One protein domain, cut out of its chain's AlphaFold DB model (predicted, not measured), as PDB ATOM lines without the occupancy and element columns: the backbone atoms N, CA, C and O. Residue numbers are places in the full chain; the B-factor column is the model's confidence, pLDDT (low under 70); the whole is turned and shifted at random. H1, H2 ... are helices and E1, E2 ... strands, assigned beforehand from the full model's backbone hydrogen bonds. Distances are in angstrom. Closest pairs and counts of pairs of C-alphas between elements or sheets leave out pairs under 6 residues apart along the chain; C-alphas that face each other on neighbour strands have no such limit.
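AT A GLANCE: This is residues 3 to 128 of the 170 residues of an uncharacterized protein of Flavobacterium ummariense (UniProt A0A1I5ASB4). Two small sheets, E1 E5 E11 E4 and E2 E9 E8, are stacked face to face as a loose two-layer sandwich with their longer strands in much the same line. At one end of this sandwich lies the small pair E3 and E10, with H1 beside it, and the hairpin E6 and E7 sticks out as an arm. The printed part has 126 residues with eleven named strands and one named helix, in the order E1 E2 H1 E3 E4 E5 E6 E7 E8 E9 E10 E11, and its class is mostly strand. The two larger sheets are mixed, while the pairs E3 and E10, and E6 and E7, are antiparallel. The whole is loose, with a radius of gyration of the C-alphas of 18.6 A, and only just flat, spanning 62 by 42 by 17 A.

HOW THE PARTS SIT: The largest sheet begins with E1, residues 3 to 5, an edge strand antiparallel to E5, residues 56 to 61, at 157 degrees; N 4 and O 57 are 2.9 A apart, within hydrogen-bond range. E5 is antiparallel to E11, residues 120 to 126, at 170 degrees, with N 58 and O 123 at 2.8 A. E11 is parallel to the other edge strand, E4, residues 43 to 49, at 22 degrees, with N 46 and O 122 at 2.8 A. In the second sheet, E2, residues 13 to 19, is parallel to E9, residues 100 to 104, at 24 degrees, with N 17 and O 101 at 3.0 A. E9 forms a hairpin with E8, residues 94 to 97, antiparallel at 166 degrees, with N 95 and O 102 at 2.9 A. E2 and E11 are only just apart, their closest C-alphas 8.2 A from each other. E3, residues 38 to 40, runs on into E4 across a break of 2 residues, at 40 degrees. E9 runs on into E10, residues 107 to 109, across a break of 2 residues, at 31 degrees. E3 and E10 are antiparallel at 139 degrees, with N 38 and O 109 at 2.7 A. The closest C-alphas of E10 and H1, residues 23 to 30, are those of Leu 108 and Ile 24, 7.1 A apart. Every O i to N i+4 pair in H1 is within hydrogen-bond range. The hairpin of E6, residues 69 to 73, and E7, residues 79 to 83, is antiparallel at 157 degrees, with N 70 and O 82 at 2.7 A; both strands are apart from the other named elements.

IN THESE COORDINATES: E1 begins at C-alpha 3, (0.244, -34.569, 110.463). E2 is 18.8 A long from first to last C-alpha, and H1 is 10.6 A. After the three residues of E3, E4 is 19.8 A long and E5 16.8 A. E6 begins at C-alpha 69, (-11.183, -4.726, 117.569), and is 12.7 A long; E7 is 13.3 A. E8 is 10.1 A and E9 13.0 A; E10 has three residues. E11, 19.6 A long, ends at C-alpha 126, (10.332, -34.735, 101.401).

THE WHOLE: The two C-alphas farthest apart are those of Lys 11 and Lys 76, at 63.7 A. The printed part has no cut, and no link is long; those from E7 to E8 and from E10 to E11 are short, with 10 residues each. The mean pLDDT of the printed part is 84.5. The model's confidence is under 70 at residues 32 to 35, 63 to 68, 78, 83 and 112 to 118.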
ATOM      1  N   LYS A   3      -0.864 -33.946 111.198       92.50
ATOM      2  CA  LYS A   3       0.244 -34.569 110.463       92.50
ATOM      3  C   LYS A   3      -0.276 -35.739 109.632       92.50
ATOM      4  O   LYS A   3      -1.011 -36.566 110.166       92.50
ATOM      5  N   ASN A   4       0.126 -35.816 108.366       92.12
ATOM      6  CA  ASN A   4      -0.260 -36.893 107.454       92.12
ATOM      7  C   ASN A   4       0.960 -37.426 106.706       92.12
ATOM      8  O   ASN A   4       1.759 -36.642 106.198       92.12
ATOM      9  N   ASP A   5       1.080 -38.745 106.613       92.00
ATOM     10  CA  ASP A   5       2.164 -39.383 105.870       92.00
ATOM     11  C   ASP A   5       1.920 -39.278 104.359       92.00
ATOM     12  O   ASP A   5       0.801 -39.460 103.875       92.00
ATOM     13  N   LEU A   6       2.988 -39.009 103.608       91.12
ATOM     14  CA  LEU A   6       2.991 -39.057 102.150       91.12
ATOM     15  C   LEU A   6       3.675 -40.367 101.755       91.12
ATOM     16  O   LEU A   6       4.879 -40.532 101.944       91.12
ATOM     17  N   ILE A   7       2.896 -41.330 101.261       88.44
ATOM     18  CA  ILE A   7       3.417 -42.647 100.879       88.44
ATOM     19  C   ILE A   7       4.158 -42.503  99.544       88.44
ATOM     20  O   ILE A   7       3.570 -42.649  98.476       88.44
ATOM     21  N   LEU A   8       5.448 -42.181  99.633       87.81
ATOM     22  CA  LEU A   8       6.373 -42.001  98.517       87.81
ATOM     23  C   LEU A   8       7.579 -42.927  98.702       87.81
ATOM     24  O   LEU A   8       8.126 -43.009  99.803       87.81
ATOM     25  N   ASN A   9       8.030 -43.576  97.631       86.69
ATOM     26  CA  ASN A   9       9.307 -44.290  97.616       86.69
ATOM     27  C   ASN A   9      10.486 -43.306  97.483       86.69
ATOM     28  O   ASN A   9      10.305 -42.129  97.166       86.69
ATOM     29  N   ASP A  10      11.712 -43.795  97.682       79.75
ATOM     30  CA  ASP A  10      12.925 -42.964  97.773       79.75
ATOM     31  C   ASP A  10      13.187 -42.095  96.535       79.75
ATOM     32  O   ASP A  10      13.759 -41.020  96.648       79.75
ATOM     33  N   LYS A  11      12.759 -42.533  95.347       85.75
ATOM     34  CA  LYS A  11      12.984 -41.819  94.075       85.75
ATOM     35  C   LYS A  11      11.713 -41.229  93.475       85.75
ATOM     36  O   LYS A  11      11.749 -40.742  92.343       85.75
ATOM     37  N   ASP A  12      10.606 -41.296  94.207       91.06
ATOM     38  CA  ASP A  12       9.331 -40.810  93.707       91.06
ATOM     39  C   ASP A  12       9.327 -39.283  93.619       91.06
ATOM     40  O   ASP A  12      10.127 -38.568  94.234       91.06
ATOM     41  N   THR A  13       8.419 -38.784  92.788       94.44
ATOM     42  CA  THR A  13       8.160 -37.358  92.658       94.44
ATOM     43  C   THR A  13       6.809 -37.045  93.268       94.44
ATOM     44  O   THR A  13       5.800 -37.548  92.791       94.44
ATOM     45  N   LEU A  14       6.778 -36.165  94.264       96.94
ATOM     46  CA  LEU A  14       5.536 -35.600  94.770       96.94
ATOM     47  C   LEU A  14       5.018 -34.533  93.798       96.94
ATOM     48  O   LEU A  14       5.678 -33.522  93.577       96.94
ATOM     49  N   ASN A  15       3.830 -34.712  93.240       96.44
ATOM     50  CA  ASN A  15       3.122 -33.677  92.496       96.44
ATOM     51  C   ASN A  15       2.347 -32.795  93.478       96.44
ATOM     52  O   ASN A  15       1.366 -33.249  94.062       96.44
ATOM     53  N   LEU A  16       2.763 -31.539  93.651       96.81
ATOM     54  CA  LEU A  16       2.020 -30.560  94.440       96.81
ATOM     55  C   LEU A  16       1.189 -29.690  93.498       96.81
ATOM     56  O   LEU A  16       1.736 -29.028  92.612       96.81
ATOM     57  N   ILE A  17      -0.129 -29.712  93.684       96.00
ATOM     58  CA  ILE A  17      -1.070 -28.926  92.884       96.00
ATOM     59  C   ILE A  17      -2.022 -28.142  93.780       96.00
ATOM     60  O   ILE A  17      -2.415 -28.617  94.844       96.00
ATOM     61  N   PHE A  18      -2.411 -26.960  93.311       95.69
ATOM     62  CA  PHE A  18      -3.459 -26.156  93.918       95.69
ATOM     63  C   PHE A  18      -4.750 -26.266  93.112       95.69
ATOM     64  O   PHE A  18      -4.738 -26.187  91.883       95.69
ATOM     65  N   GLU A  19      -5.868 -26.435  93.808       95.12
ATOM     66  CA  GLU A  19      -7.201 -26.489  93.215       95.12
ATOM     67  C   GLU A  19      -8.178 -25.608  93.992       95.12
ATOM     68  O   GLU A  19      -8.031 -25.380  95.192       95.12
ATOM     69  N   LYS A  20      -9.215 -25.134  93.297       93.75
ATOM     70  CA  LYS A  20     -10.310 -24.394  93.924       93.75
ATOM     71  C   LYS A  20     -11.096 -25.296  94.875       93.75
ATOM     72  O   LYS A  20     -11.524 -26.379  94.460       93.75
ATOM     73  N   ASP A  21     -11.365 -24.831  96.098       93.06
ATOM     74  CA  ASP A  21     -12.174 -25.584  97.062       93.06
ATOM     75  C   ASP A  21     -13.629 -25.703  96.596       93.06
ATOM     76  O   ASP A  21     -14.450 -24.808  96.791       93.06
ATOM     77  N   GLN A  22     -13.984 -26.847  96.011       90.94
ATOM     78  CA  GLN A  22     -15.331 -27.090  95.485       90.94
ATOM     79  C   GLN A  22     -16.421 -27.055  96.566       90.94
ATOM     80  O   GLN A  22     -17.601 -26.904  96.241       90.94
ATOM     81  N   ARG A  23     -16.053 -27.160  97.854       91.25
ATOM     82  CA  ARG A  23     -17.009 -27.057  98.965       91.25
ATOM     83  C   ARG A  23     -17.701 -25.696  98.995       91.25
ATOM     84  O   ARG A  23     -18.816 -25.635  99.499       91.25
ATOM     85  N   ILE A  24     -17.097 -24.643  98.433       89.56
ATOM     86  CA  ILE A  24     -17.696 -23.302  98.395       89.56
ATOM     87  C   ILE A  24     -19.084 -23.303  97.749       89.56
ATOM     88  O   ILE A  24     -20.004 -22.686  98.280       89.56
ATOM     89  N   PHE A  25     -19.257 -24.049  96.654       87.50
ATOM     90  CA  PHE A  25     -20.527 -24.147  95.937       87.50
ATOM     91  C   PHE A  25     -21.548 -24.922  96.767       87.50
ATOM     92  O   PHE A  25     -22.600 -24.396  97.113       87.50
ATOM     93  N   THR A  26     -21.189 -26.134  97.196       85.12
ATOM     94  CA  THR A  26     -22.080 -27.007  97.970       85.12
ATOM     95  C   THR A  26     -22.542 -26.364  99.277       85.12
ATOM     96  O   THR A  26     -23.711 -26.469  99.647       85.12
ATOM     97  N   VAL A  27     -21.633 -25.703  99.998       82.56
ATOM     98  CA  VAL A  27     -21.931 -25.078 101.290       82.56
ATOM     99  C   VAL A  27     -22.778 -23.818 101.104       82.56
ATOM    100  O   VAL A  27     -23.761 -23.639 101.818       82.56
ATOM    101  N   ASN A  28     -22.468 -22.960 100.128       83.50
ATOM    102  CA  ASN A  28     -23.268 -21.752  99.909       83.50
ATOM    103  C   ASN A  28     -24.652 -22.044  99.311       83.50
ATOM    104  O   ASN A  28     -25.593 -21.326  99.638       83.50
ATOM    105  N   ASP A  29     -24.799 -23.105  98.513       79.19
ATOM    106  CA  ASP A  29     -26.101 -23.548  97.995       79.19
ATOM    107  C   ASP A  29     -27.004 -24.130  99.097       79.19
ATOM    108  O   ASP A  29     -28.230 -24.099  98.988       79.19
ATOM    109  N   THR A  30     -26.412 -24.660 100.175       76.12
ATOM    110  CA  THR A  30     -27.147 -25.258 101.304       76.12
ATOM    111  C   THR A  30     -27.448 -24.271 102.433       76.12
ATOM    112  O   THR A  30     -28.411 -24.475 103.176       76.12
ATOM    113  N   ILE A  31     -26.682 -23.185 102.574       70.75
ATOM    114  CA  ILE A  31     -26.912 -22.160 103.598       70.75
ATOM    115  C   ILE A  31     -27.854 -21.077 103.060       70.75
ATOM    116  O   ILE A  31     -27.455 -20.160 102.344       70.75
ATOM    117  N   SER A  32     -29.119 -21.115 103.483       59.72
ATOM    118  CA  SER A  32     -30.051 -19.999 103.293       59.72
ATOM    119  C   SER A  32     -29.840 -18.941 104.388       59.72
ATOM    120  O   SER A  32     -30.314 -19.115 105.513       59.72
ATOM    121  N   GLY A  33     -29.130 -17.842 104.107       59.06
ATOM    122  CA  GLY A  33     -28.955 -16.765 105.092       59.06
ATOM    123  C   GLY A  33     -27.879 -15.720 104.772       59.06
ATOM    124  O   GLY A  33     -27.230 -15.760 103.736       59.06
ATOM    125  N   LYS A  34     -27.694 -14.768 105.702       57.62
ATOM    126  CA  LYS A  34     -26.764 -13.618 105.604       57.62
ATOM    127  C   LYS A  34     -25.271 -13.969 105.718       57.62
ATOM    128  O   LYS A  34     -24.443 -13.087 105.516       57.62
ATOM    129  N   HIS A  35     -24.933 -15.202 106.088       64.38
ATOM    130  CA  HIS A  35     -23.558 -15.626 106.365       64.38
ATOM    131  C   HIS A  35     -23.183 -16.787 105.449       64.38
ATOM    132  O   HIS A  35     -23.280 -17.950 105.831       64.38
ATOM    133  N   GLN A  36     -22.813 -16.443 104.219       80.06
ATOM    134  CA  GLN A  36     -22.195 -17.366 103.275       80.06
ATOM    135  C   GLN A  36     -20.699 -17.472 103.555       80.06
ATOM    136  O   GLN A  36     -20.094 -16.564 104.133       80.06
ATOM    137  N   TYR A  37     -20.106 -18.580 103.129       86.50
ATOM    138  CA  TYR A  37     -18.663 -18.706 103.113       86.50
ATOM    139  C   TYR A  37     -18.078 -17.866 101.973       86.50
ATOM    140  O   TYR A  37     -18.625 -17.811 100.871       86.50
ATOM    141  N   SER A  38     -16.968 -17.204 102.267       86.56
ATOM    142  CA  SER A  38     -16.101 -16.473 101.350       86.56
ATOM    143  C   SER A  38     -14.773 -17.210 101.218       86.56
ATOM    144  O   SER A  38     -14.395 -17.984 102.100       86.56
ATOM    145  N   GLU A  39     -14.071 -16.948 100.123       88.62
ATOM    146  CA  GLU A  39     -12.748 -17.497  99.837       88.62
ATOM    147  C   GLU A  39     -11.670 -16.489 100.260       88.62
ATOM    148  O   GLU A  39     -11.729 -15.327  99.858       88.62
ATOM    149  N   ILE A  40     -10.693 -16.929 101.057       87.31
ATOM    150  CA  ILE A  40      -9.501 -16.145 101.411       87.31
ATOM    151  C   ILE A  40      -8.271 -16.788 100.788       87.31
ATOM    152  O   ILE A  40      -8.070 -17.994 100.941       87.31
ATOM    153  N   ASP A  41      -7.415 -15.975 100.185       85.75
ATOM    154  CA  ASP A  41      -6.073 -16.366  99.760       85.75
ATOM    155  C   ASP A  41      -5.039 -15.992 100.842       85.75
ATOM    156  O   ASP A  41      -4.438 -14.921 100.804       85.75
ATOM    157  N   ASP A  42      -4.907 -16.841 101.870       87.00
ATOM    158  CA  ASP A  42      -3.915 -16.674 102.953       87.00
ATOM    159  C   ASP A  42      -3.314 -18.028 103.374       87.00
ATOM    160  O   ASP A  42      -3.399 -18.496 104.519       87.00
ATOM    161  N   ILE A  43      -2.779 -18.720 102.367       91.19
ATOM    162  CA  ILE A  43      -2.157 -20.035 102.511       91.19
ATOM    163  C   ILE A  43      -0.667 -19.906 102.260       91.19
ATOM    164  O   ILE A  43      -0.224 -19.480 101.195       91.19
ATOM    165  N   GLN A  44       0.105 -20.356 103.242       92.88
ATOM    166  CA  GLN A  44       1.552 -20.396 103.183       92.88
ATOM    167  C   GLN A  44       2.019 -21.850 103.088       92.88
ATOM    168  O   GLN A  44       1.760 -22.649 103.988       92.88
ATOM    169  N   VAL A  45       2.757 -22.190 102.036       94.75
ATOM    170  CA  VAL A  45       3.371 -23.505 101.852       94.75
ATOM    171  C   VAL A  45       4.875 -23.422 102.053       94.75
ATOM    172  O   VAL A  45       5.561 -22.577 101.483       94.75
ATOM    173  N   GLU A  46       5.398 -24.334 102.865       95.19
ATOM    174  CA  GLU A  46       6.824 -24.501 103.098       95.19
ATOM    175  C   GLU A  46       7.261 -25.902 102.674       95.19
ATOM    176  O   GLU A  46       6.722 -26.894 103.155       95.19
ATOM    177  N   ILE A  47       8.254 -25.987 101.790       95.62
ATOM    178  CA  ILE A  47       8.903 -27.255 101.445       95.62
ATOM    179  C   ILE A  47      10.165 -27.396 102.289       95.62
ATOM    180  O   ILE A  47      11.035 -26.523 102.251       95.62
ATOM    181  N   LEU A  48      10.251 -28.487 103.043       95.06
ATOM    182  CA  LEU A  48      11.292 -28.744 104.031       95.06
ATOM    183  C   LEU A  48      11.892 -30.138 103.828       95.06
ATOM    184  O   LEU A  48      11.236 -31.056 103.336       95.06
ATOM    185  N   GLU A  49      13.154 -30.295 104.208       94.19
ATOM    186  CA  GLU A  49      13.817 -31.593 104.176       94.19
ATOM    187  C   GLU A  49      13.355 -32.437 105.370       94.19
ATOM    188  O   GLU A  49      13.275 -31.959 106.507       94.19
ATOM    189  N   SER A  50      13.020 -33.701 105.123       93.69
ATOM    190  CA  SER A  50      12.594 -34.614 106.176       93.69
ATOM    191  C   SER A  50      13.781 -35.184 106.949       93.69
ATOM    192  O   SER A  50      14.505 -36.045 106.459       93.69
ATOM    193  N   ALA A  51      13.883 -34.827 108.229       89.06
ATOM    194  CA  ALA A  51      14.835 -35.434 109.165       89.06
ATOM    195  C   ALA A  51      14.464 -36.873 109.588       89.06
ATOM    196  O   ALA A  51      15.200 -37.515 110.334       89.06
ATOM    197  N   THR A  52      13.301 -37.380 109.163       88.25
ATOM    198  CA  THR A  52      12.771 -38.687 109.601       88.25
ATOM    199  C   THR A  52      12.977 -39.801 108.576       88.25
ATOM    200  O   THR A  52      12.588 -40.941 108.830       88.25
ATOM    201  N   GLY A  53      13.545 -39.479 107.409       86.81
ATOM    202  CA  GLY A  53      13.697 -40.422 106.298       86.81
ATOM    203  C   GLY A  53      12.373 -40.815 105.632       86.81
ATOM    204  O   GLY A  53      12.326 -41.792 104.896       86.81
ATOM    205  N   ARG A  54      11.278 -40.091 105.904       91.56
ATOM    206  CA  ARG A  54       9.953 -40.318 105.305       91.56
ATOM    207  C   ARG A  54       9.332 -39.010 104.860       91.56
ATOM    208  O   ARG A  54       9.516 -37.995 105.528       91.56
ATOM    209  N   ALA A  55       8.554 -39.042 103.787       94.94
ATOM    210  CA  ALA A  55       7.772 -37.885 103.382       94.94
ATOM    211  C   ALA A  55       6.497 -37.753 104.225       94.94
ATOM    212  O   ALA A  55       5.818 -38.741 104.512       94.94
ATOM    213  N   TYR A  56       6.163 -36.532 104.626       95.69
ATOM    214  CA  TYR A  56       4.941 -36.232 105.371       95.69
ATOM    215  C   TYR A  56       4.551 -34.768 105.189       95.69
ATOM    216  O   TYR A  56       5.326 -33.961 104.684       95.69
ATOM    217  N   MET A  57       3.349 -34.404 105.614       96.44
ATOM    218  CA  MET A  57       2.904 -33.018 105.659       96.44
ATOM    219  C   MET A  57       2.317 -32.660 107.017       96.44
ATOM    220  O   MET A  57       1.743 -33.508 107.704       96.44
ATOM    221  N   GLU A  58       2.421 -31.388 107.372       96.44
ATOM    222  CA  GLU A  58       1.783 -30.792 108.538       96.44
ATOM    223  C   GLU A  58       0.900 -29.625 108.100       96.44
ATOM    224  O   GLU A  58       1.293 -28.825 107.253       96.44
ATOM    225  N   VAL A  59      -0.294 -29.527 108.683       94.56
ATOM    226  CA  VAL A  59      -1.209 -28.397 108.480       94.56
ATOM    227  C   VAL A  59      -1.434 -27.710 109.818       94.56
ATOM    228  O   VAL A  59      -1.914 -28.315 110.784       94.56
ATOM    229  N   GLU A  60      -1.060 -26.439 109.877       92.44
ATOM    230  CA  GLU A  60      -1.277 -25.539 111.001       92.44
ATOM    231  C   GLU A  60      -2.340 -24.512 110.616       92.44
ATOM    232  O   GLU A  60      -2.132 -23.680 109.735       92.44
ATOM    233  N   GLU A  61      -3.479 -24.561 111.298       86.62
ATOM    234  CA  GLU A  61      -4.589 -23.635 111.099       86.62
ATOM    235  C   GLU A  61      -4.624 -22.664 112.277       86.62
ATOM    236  O   GLU A  61      -4.658 -23.085 113.439       86.62
ATOM    237  N   ARG A  62      -4.582 -21.362 111.991       78.19
ATOM    238  CA  ARG A  62      -4.784 -20.317 112.998       78.19
ATOM    239  C   ARG A  62      -6.231 -19.840 112.975       78.19
ATOM    240  O   ARG A  62      -6.908 -19.926 111.957       78.19
ATOM    241  N   ILE A  63      -6.710 -19.355 114.117       69.38
ATOM    242  CA  ILE A  63      -8.073 -18.831 114.240       69.38
ATOM    243  C   ILE A  63      -8.159 -17.501 113.487       69.38
ATOM    244  O   ILE A  63      -7.393 -16.579 113.767       69.38
ATOM    245  N   PHE A  64      -9.112 -17.412 112.564       68.00
ATOM    246  CA  PHE A  64      -9.393 -16.226 111.768       68.00
ATOM    247  C   PHE A  64     -10.322 -15.274 112.543       68.00
ATOM    248  O   PHE A  64     -11.500 -15.569 112.775       68.00
ATOM    249  N   ASN A  65      -9.788 -14.125 112.956       68.88
ATOM    250  CA  ASN A  65     -10.516 -13.101 113.712       68.88
ATOM    251  C   ASN A  65     -10.915 -11.930 112.813       68.88
ATOM    252  O   ASN A  65     -10.178 -11.602 111.885       68.88
ATOM    253  N   ASN A  66     -12.030 -11.259 113.129       65.75
ATOM    254  CA  ASN A  66     -12.346  -9.986 112.480       65.75
ATOM    255  C   ASN A  66     -11.261  -8.933 112.824       65.75
ATOM    256  O   ASN A  66     -10.854  -8.823 113.984       65.75
ATOM    257  N   LYS A  67     -10.828  -8.149 111.829       65.81
ATOM    258  CA  LYS A  67      -9.972  -6.959 111.968       65.81
ATOM    259  C   LYS A  67     -10.550  -5.884 112.898       65.81
ATOM    260  O   LYS A  67      -9.789  -5.124 113.492       65.81
ATOM    261  N   ASP A  68     -11.870  -5.812 113.039       69.56
ATOM    262  CA  ASP A  68     -12.537  -4.919 113.983       69.56
ATOM    263  C   ASP A  68     -12.254  -5.351 115.427       69.56
ATOM    264  O   ASP A  68     -12.693  -6.417 115.876       69.56
ATOM    265  N   LEU A  69     -11.564  -4.492 116.178       72.12
ATOM    266  CA  LEU A  69     -11.183  -4.726 117.569       72.12
ATOM    267  C   LEU A  69     -12.079  -3.928 118.520       72.12
ATOM    268  O   LEU A  69     -12.322  -2.737 118.331       72.12
ATOM    269  N   ASN A  70     -12.515  -4.571 119.597       75.19
ATOM    270  CA  ASN A  70     -13.085  -3.901 120.752       75.19
ATOM    271  C   ASN A  70     -11.960  -3.424 121.671       75.19
ATOM    272  O   ASN A  70     -11.159  -4.218 122.168       75.19
ATOM    273  N   LEU A  71     -11.944  -2.118 121.931       78.81
ATOM    274  CA  LEU A  71     -11.062  -1.492 122.908       78.81
ATOM    275  C   LEU A  71     -11.837  -1.282 124.210       78.81
ATOM    276  O   LEU A  71     -12.804  -0.521 124.250       78.81
ATOM    277  N   LYS A  72     -11.406  -1.933 125.291       77.50
ATOM    278  CA  LYS A  72     -11.923  -1.690 126.642       77.50
ATOM    279  C   LYS A  72     -10.852  -1.023 127.490       77.50
ATOM    280  O   LYS A  72      -9.816  -1.615 127.781       77.50
ATOM    281  N   MET A  73     -11.112   0.210 127.912       78.44
ATOM    282  CA  MET A  73     -10.265   0.910 128.875       78.44
ATOM    283  C   MET A  73     -10.581   0.391 130.282       78.44
ATOM    284  O   MET A  73     -11.656   0.653 130.816       78.44
ATOM    285  N   LEU A  74      -9.656  -0.370 130.868       76.88
ATOM    286  CA  LEU A  74      -9.790  -0.931 132.215       76.88
ATOM    287  C   LEU A  74      -9.270   0.040 133.287       76.88
ATOM    288  O   LEU A  74      -9.755   0.041 134.415       76.88
ATOM    289  N   SER A  75      -8.281   0.873 132.946       79.12
ATOM    290  CA  SER A  75      -7.766   1.962 133.788       79.12
ATOM    291  C   SER A  75      -7.017   3.001 132.940       79.12
ATOM    292  O   SER A  75      -6.896   2.840 131.727       79.12
ATOM    293  N   LYS A  76      -6.452   4.048 133.570       77.44
ATOM    294  CA  LYS A  76      -5.632   5.079 132.893       77.44
ATOM    295  C   LYS A  76      -4.482   4.497 132.052       77.44
ATOM    296  O   LYS A  76      -4.083   5.133 131.083       77.44
ATOM    297  N   TYR A  77      -3.970   3.318 132.413       78.19
ATOM    298  CA  TYR A  77      -2.825   2.687 131.745       78.19
ATOM    299  C   TYR A  77      -3.096   1.264 131.234       78.19
ATOM    300  O   TYR A  77      -2.210   0.676 130.626       78.19
ATOM    301  N   ASN A  78      -4.302   0.718 131.439       69.69
ATOM    302  CA  ASN A  78      -4.647  -0.637 131.005       69.69
ATOM    303  C   ASN A  78      -5.764  -0.600 129.963       69.69
ATOM    304  O   ASN A  78      -6.896  -0.219 130.269       69.69
ATOM    305  N   ILE A  79      -5.441  -1.043 128.748       78.56
ATOM    306  CA  ILE A  79      -6.384  -1.241 127.649       78.56
ATOM    307  C   ILE A  79      -6.397  -2.732 127.327       78.56
ATOM    308  O   ILE A  79      -5.348  -3.335 127.113       78.56
ATOM    309  N   GLN A  80      -7.585  -3.319 127.298       81.75
ATOM    310  CA  GLN A  80      -7.813  -4.659 126.782       81.75
ATOM    311  C   GLN A  80      -8.286  -4.539 125.335       81.75
ATOM    312  O   GLN A  80      -9.188  -3.754 125.032       81.75
ATOM    313  N   ILE A  81      -7.646  -5.300 124.454       73.44
ATOM    314  CA  ILE A  81      -7.937  -5.337 123.025       73.44
ATOM    315  C   ILE A  81      -8.414  -6.748 122.709       73.44
ATOM    316  O   ILE A  81      -7.683  -7.708 122.942       73.44
ATOM    317  N   GLU A  82      -9.637  -6.875 122.210       72.94
ATOM    318  CA  GLU A  82     -10.233  -8.165 121.851       72.94
ATOM    319  C   GLU A  82     -10.883  -8.081 120.468       72.94
ATOM    320  O   GLU A  82     -11.393  -7.019 120.111       72.94
ATOM    321  N   PRO A  83     -10.927  -9.173 119.689       69.31
ATOM    322  CA  PRO A  83     -11.723  -9.217 118.467       69.31
ATOM    323  C   PRO A  83     -13.191  -8.895 118.753       69.31
ATOM    324  O   PRO A  83     -13.768  -9.367 119.734       69.31
ATOM    325  N   SER A  84     -13.822  -8.110 117.884       74.38
ATOM    326  CA  SER A  84     -15.254  -7.818 118.007       74.38
ATOM    327  C   SER A  84     -16.133  -9.014 117.629       74.38
ATOM    328  O   SER A  84     -17.214  -9.187 118.197       74.38
ATOM    329  N   LYS A  85     -15.667  -9.845 116.685       74.62
ATOM    330  CA  LYS A  85     -16.316 -11.070 116.201       74.62
ATOM    331  C   LYS A  85     -15.273 -12.098 115.764       74.62
ATOM    332  O   LYS A  85     -14.191 -11.744 115.296       74.62
ATOM    333  N   PHE A  86     -15.649 -13.367 115.859       74.12
ATOM    334  CA  PHE A  86     -14.877 -14.497 115.346       74.12
ATOM    335  C   PHE A  86     -15.472 -14.962 114.020       74.12
ATOM    336  O   PHE A  86     -16.698 -14.986 113.880       74.12
ATOM    337  N   SER A  87     -14.622 -15.324 113.056       76.19
ATOM    338  CA  SER A  87     -15.097 -15.984 111.842       76.19
ATOM    339  C   SER A  87     -15.162 -17.493 112.053       76.19
ATOM    340  O   SER A  87     -14.247 -18.093 112.617       76.19
ATOM    341  N   ASN A  88     -16.216 -18.128 111.543       81.31
ATOM    342  CA  ASN A  88     -16.221 -19.573 111.377       81.31
ATOM    343  C   ASN A  88     -15.375 -19.922 110.154       81.31
ATOM    344  O   ASN A  88     -15.661 -19.471 109.045       81.31
ATOM    345  N   THR A  89     -14.355 -20.743 110.367       83.94
ATOM    346  CA  THR A  89     -13.464 -21.240 109.315       83.94
ATOM    347  C   THR A  89     -13.715 -22.728 109.137       83.94
ATOM    348  O   THR A  89     -13.802 -23.455 110.126       83.94
ATOM    349  N   LEU A  90     -13.879 -23.188 107.897       87.44
ATOM    350  CA  LEU A  90     -13.875 -24.624 107.628       87.44
ATOM    351  C   LEU A  90     -12.445 -25.141 107.678       87.44
ATOM    352  O   LEU A  90     -11.539 -24.476 107.178       87.44
ATOM    353  N   ASN A  91     -12.275 -26.361 108.189       89.81
ATOM    354  CA  ASN A  91     -10.986 -27.044 108.140       89.81
ATOM    355  C   ASN A  91     -10.431 -27.018 106.712       89.81
ATOM    356  O   ASN A  91     -11.167 -27.260 105.739       89.81
ATOM    357  N   TYR A  92      -9.138 -26.747 106.610       93.38
ATOM    358  CA  TYR A  92      -8.408 -26.632 105.365       93.38
ATOM    359  C   TYR A  92      -8.555 -27.901 104.524       93.38
ATOM    360  O   TYR A  92      -8.351 -29.018 105.008       93.38
ATOM    361  N   ASN A  93      -8.943 -27.727 103.259       94.88
ATOM    362  CA  ASN A  93      -9.165 -28.843 102.351       94.88
ATOM    363  C   ASN A  93      -7.858 -29.242 101.672       94.88
ATOM    364  O   ASN A  93      -7.168 -28.413 101.080       94.88
ATOM    365  N   TYR A  94      -7.555 -30.529 101.716       95.81
ATOM    366  CA  TYR A  94      -6.473 -31.134 100.958       95.81
ATOM    367  C   TYR A  94      -6.821 -32.594 100.674       95.81
ATOM    368  O   TYR A  94      -7.652 -33.199 101.352       95.81
ATOM    369  N   SER A  95      -6.172 -33.181  99.673       95.19
ATOM    370  CA  SER A  95      -6.266 -34.615  99.419       95.19
ATOM    371  C   SER A  95      -4.918 -35.192  99.011       95.19
ATOM    372  O   SER A  95      -4.138 -34.547  98.314       95.19
ATOM    373  N   ILE A  96      -4.656 -36.419  99.455       93.75
ATOM    374  CA  ILE A  96      -3.451 -37.177  99.123       93.75
ATOM    375  C   ILE A  96      -3.891 -38.356  98.258       93.75
ATOM    376  O   ILE A  96      -4.676 -39.199  98.696       93.75
ATOM    377  N   LYS A  97      -3.410 -38.404  97.016       89.31
ATOM    378  CA  LYS A  97      -3.687 -39.479  96.057       89.31
ATOM    379  C   LYS A  97      -2.365 -40.004  95.517       89.31
ATOM    380  O   LYS A  97      -1.827 -39.449  94.567       89.31
ATOM    381  N   SER A  98      -1.866 -41.089  96.109       88.00
ATOM    382  CA  SER A  98      -0.570 -41.681  95.753       88.00
ATOM    383  C   SER A  98       0.561 -40.644  95.823       88.00
ATOM    384  O   SER A  98       0.885 -40.169  96.907       88.00
ATOM    385  N   ASP A  99       1.111 -40.263  94.671       92.69
ATOM    386  CA  ASP A  99       2.214 -39.320  94.518       92.69
ATOM    387  C   ASP A  99       1.744 -37.865  94.380       92.69
ATOM    388  O   ASP A  99       2.541 -36.987  94.076       92.69
ATOM    389  N   THR A 100       0.449 -37.594  94.546       95.44
ATOM    390  CA  THR A 100      -0.140 -36.278  94.310       95.44
ATOM    391  C   THR A 100      -0.742 -35.713  95.590       95.44
ATOM    392  O   THR A 100      -1.640 -36.310  96.191       95.44
ATOM    393  N   LEU A 101      -0.268 -34.530  95.975       97.12
ATOM    394  CA  LEU A 101      -0.826 -33.702  97.033       97.12
ATOM    395  C   LEU A 101      -1.613 -32.552  96.400       97.12
ATOM    396  O   LEU A 101      -1.043 -31.650  95.787       97.12
ATOM    397  N   VAL A 102      -2.931 -32.602  96.569       96.75
ATOM    398  CA  VAL A 102      -3.851 -31.549  96.141       96.75
ATOM    399  C   VAL A 102      -4.140 -30.653  97.331       96.75
ATOM    400  O   VAL A 102      -4.681 -31.118  98.337       96.75
ATOM    401  N   LEU A 103      -3.783 -29.384  97.216       96.69
ATOM    402  CA  LEU A 103      -4.034 -28.348  98.205       96.69
ATOM    403  C   LEU A 103      -5.160 -27.440  97.714       96.69
ATOM    404  O   LEU A 103      -5.226 -27.115  96.530       96.69
ATOM    405  N   SER A 104      -6.043 -27.015  98.613       95.69
ATOM    406  CA  SER A 104      -6.935 -25.899  98.302       95.69
ATOM    407  C   SER A 104      -6.116 -24.636  98.051       95.69
ATOM    408  O   SER A 104      -5.146 -24.394  98.758       95.69
ATOM    409  N   ASN A 105      -6.500 -23.806  97.088       94.00
ATOM    410  CA  ASN A 105      -5.897 -22.484  96.898       94.00
ATOM    411  C   ASN A 105      -6.523 -21.396  97.783       94.00
ATOM    412  O   ASN A 105      -6.064 -20.259  97.769       94.00
ATOM    413  N   THR A 106      -7.573 -21.728  98.537       91.81
ATOM    414  CA  THR A 106      -8.272 -20.776  99.408       91.81
ATOM    415  C   THR A 106      -8.723 -21.400 100.722       91.81
ATOM    416  O   THR A 106      -8.879 -22.619 100.846       91.81
ATOM    417  N   ILE A 107      -9.006 -20.550 101.698       90.62
ATOM    418  CA  ILE A 107      -9.608 -20.907 102.980       90.62
ATOM    419  C   ILE A 107     -11.058 -20.444 102.965       90.62
ATOM    420  O   ILE A 107     -11.350 -19.327 102.541       90.62
ATOM    421  N   LEU A 108     -11.972 -21.294 103.434       89.50
ATOM    422  CA  LEU A 108     -13.392 -20.962 103.481       89.50
ATOM    423  C   LEU A 108     -13.767 -20.406 104.852       89.50
ATOM    424  O   LEU A 108     -13.656 -21.092 105.870       89.50
ATOM    425  N   THR A 109     -14.266 -19.173 104.860       86.56
ATOM    426  CA  THR A 109     -14.554 -18.392 106.072       86.56
ATOM    427  C   THR A 109     -15.901 -17.662 106.005       86.56
ATOM    428  O   THR A 109     -16.367 -17.350 104.919       86.56
ATOM    429  N   THR A 110     -16.530 -17.310 107.127       82.38
ATOM    430  CA  THR A 110     -17.810 -16.553 107.129       82.38
ATOM    431  C   THR A 110     -17.699 -15.019 107.097       82.38
ATOM    432  O   THR A 110     -18.706 -14.338 106.910       82.38
ATOM    433  N   LEU A 111     -16.511 -14.456 107.322       74.62
ATOM    434  CA  LEU A 111     -16.212 -13.011 107.302       74.62
ATOM    435  C   LEU A 111     -14.951 -12.795 106.463       74.62
ATOM    436  O   LEU A 111     -14.174 -13.723 106.404       74.62
ATOM    437  N   ASN A 112     -14.717 -11.635 105.837       66.94
ATOM    438  CA  ASN A 112     -13.532 -11.420 104.974       66.94
ATOM    439  C   ASN A 112     -12.550 -10.340 105.488       66.94
ATOM    440  O   ASN A 112     -11.751  -9.807 104.724       66.94
ATOM    441  N   ASP A 113     -12.617  -9.989 106.774       63.56
ATOM    442  CA  ASP A 113     -11.813  -8.911 107.366       63.56
ATOM    443  C   ASP A 113     -10.807  -9.491 108.363       63.56
ATOM    444  O   ASP A 113     -11.186  -9.801 109.489       63.56
ATOM    445  N   PHE A 114      -9.536  -9.638 107.979       63.75
ATOM    446  CA  PHE A 114      -8.537 -10.363 108.781       63.75
ATOM    447  C   PHE A 114      -7.354  -9.525 109.248       63.75
ATOM    448  O   PHE A 114      -7.032  -8.468 108.699       63.75
ATOM    449  N   THR A 115      -6.700 -10.033 110.292       60.81
ATOM    450  CA  THR A 115      -5.395  -9.574 110.776       60.81
ATOM    451  C   THR A 115      -4.274 -10.431 110.177       60.81
ATOM    452  O   THR A 115      -4.501 -11.603 109.882       60.81
ATOM    453  N   GLU A 116      -3.053  -9.885 110.066       58.47
ATOM    454  CA  GLU A 116      -1.854 -10.557 109.501       58.47
ATOM    455  C   GLU A 116      -1.491 -11.903 110.166       58.47
ATOM    456  O   GLU A 116      -0.710 -12.692 109.634       58.47
ATOM    457  N   ASP A 117      -2.051 -12.189 111.343       58.59
ATOM    458  CA  ASP A 117      -1.836 -13.443 112.060       58.59
ATOM    459  C   ASP A 117      -2.694 -14.614 111.545       58.59
ATOM    460  O   ASP A 117      -2.468 -15.758 111.962       58.59
ATOM    461  N   SER A 118      -3.658 -14.351 110.659       62.53
ATOM    462  CA  SER A 118      -4.695 -15.293 110.227       62.53
ATOM    463  C   SER A 118      -4.265 -16.101 108.998       62.53
ATOM    464  O   SER A 118      -4.685 -15.802 107.895       62.53
ATOM    465  N   LYS A 119      -3.452 -17.148 109.174       78.44
ATOM    466  CA  LYS A 119      -2.942 -17.960 108.050       78.44
ATOM    467  C   LYS A 119      -3.090 -19.459 108.252       78.44
ATOM    468  O   LYS A 119      -2.956 -19.956 109.377       78.44
ATOM    469  N   VAL A 120      -3.284 -20.181 107.149       90.75
ATOM    470  CA  VAL A 120      -3.034 -21.627 107.097       90.75
ATOM    471  C   VAL A 120      -1.605 -21.846 106.633       90.75
ATOM    472  O   VAL A 120      -1.200 -21.359 105.581       90.75
ATOM    473  N   ARG A 121      -0.835 -22.600 107.415       93.25
ATOM    474  CA  ARG A 121       0.523 -22.997 107.052       93.25
ATOM    475  C   ARG A 121       0.567 -24.489 106.767       93.25
ATOM    476  O   ARG A 121       0.283 -25.303 107.645       93.25
ATOM    477  N   VAL A 122       0.959 -24.837 105.550       95.62
ATOM    478  CA  VAL A 122       1.194 -26.212 105.116       95.62
ATOM    479  C   VAL A 122       2.694 -26.427 105.013       95.62
ATOM    480  O   VAL A 122       3.372 -25.769 104.232       95.62
ATOM    481  N   LYS A 123       3.229 -27.361 105.788       96.12
ATOM    482  CA  LYS A 123       4.627 -27.778 105.683       96.12
ATOM    483  C   LYS A 123       4.672 -29.131 105.005       96.12
ATOM    484  O   LYS A 123       4.040 -30.072 105.476       96.12
ATOM    485  N   VAL A 124       5.398 -29.230 103.907       96.75
ATOM    486  CA  VAL A 124       5.577 -30.461 103.143       96.75
ATOM    487  C   VAL A 124       7.020 -30.901 103.305       96.75
ATOM    488  O   VAL A 124       7.946 -30.170 102.961       96.75
ATOM    489  N   TYR A 125       7.197 -32.104 103.828       96.00
ATOM    490  CA  TYR A 125       8.488 -32.708 104.092       96.00
ATOM    491  C   TYR A 125       8.742 -33.812 103.072       96.00
ATOM    492  O   TYR A 125       7.966 -34.764 102.991       96.00
ATOM    493  N   ILE A 126       9.833 -33.697 102.319       95.50
ATOM    494  CA  ILE A 126      10.332 -34.735 101.401       95.50
ATOM    495  C   ILE A 126      11.772 -35.089 101.777       95.50
ATOM    496  O   ILE A 126      12.462 -34.291 102.412       95.50
ATOM    497  N   THR A 127      12.232 -36.287 101.435       93.00
ATOM    498  CA  THR A 127      13.623 -36.698 101.688       93.00
ATOM    499  C   THR A 127      14.578 -36.114 100.644       93.00
ATOM    500  O   THR A 127      14.147 -35.653  99.585       93.00
ATOM    501  N   GLU A 128      15.887 -36.154 100.916       89.31
ATOM    502  CA  GLU A 128      16.910 -35.707  99.961       89.31
ATOM    503  C   GLU A 128      16.867 -36.476  98.633       89.31
ATOM    504  O   GLU A 128      17.212 -35.932  97.587       89.31
TER     505      GLU A 128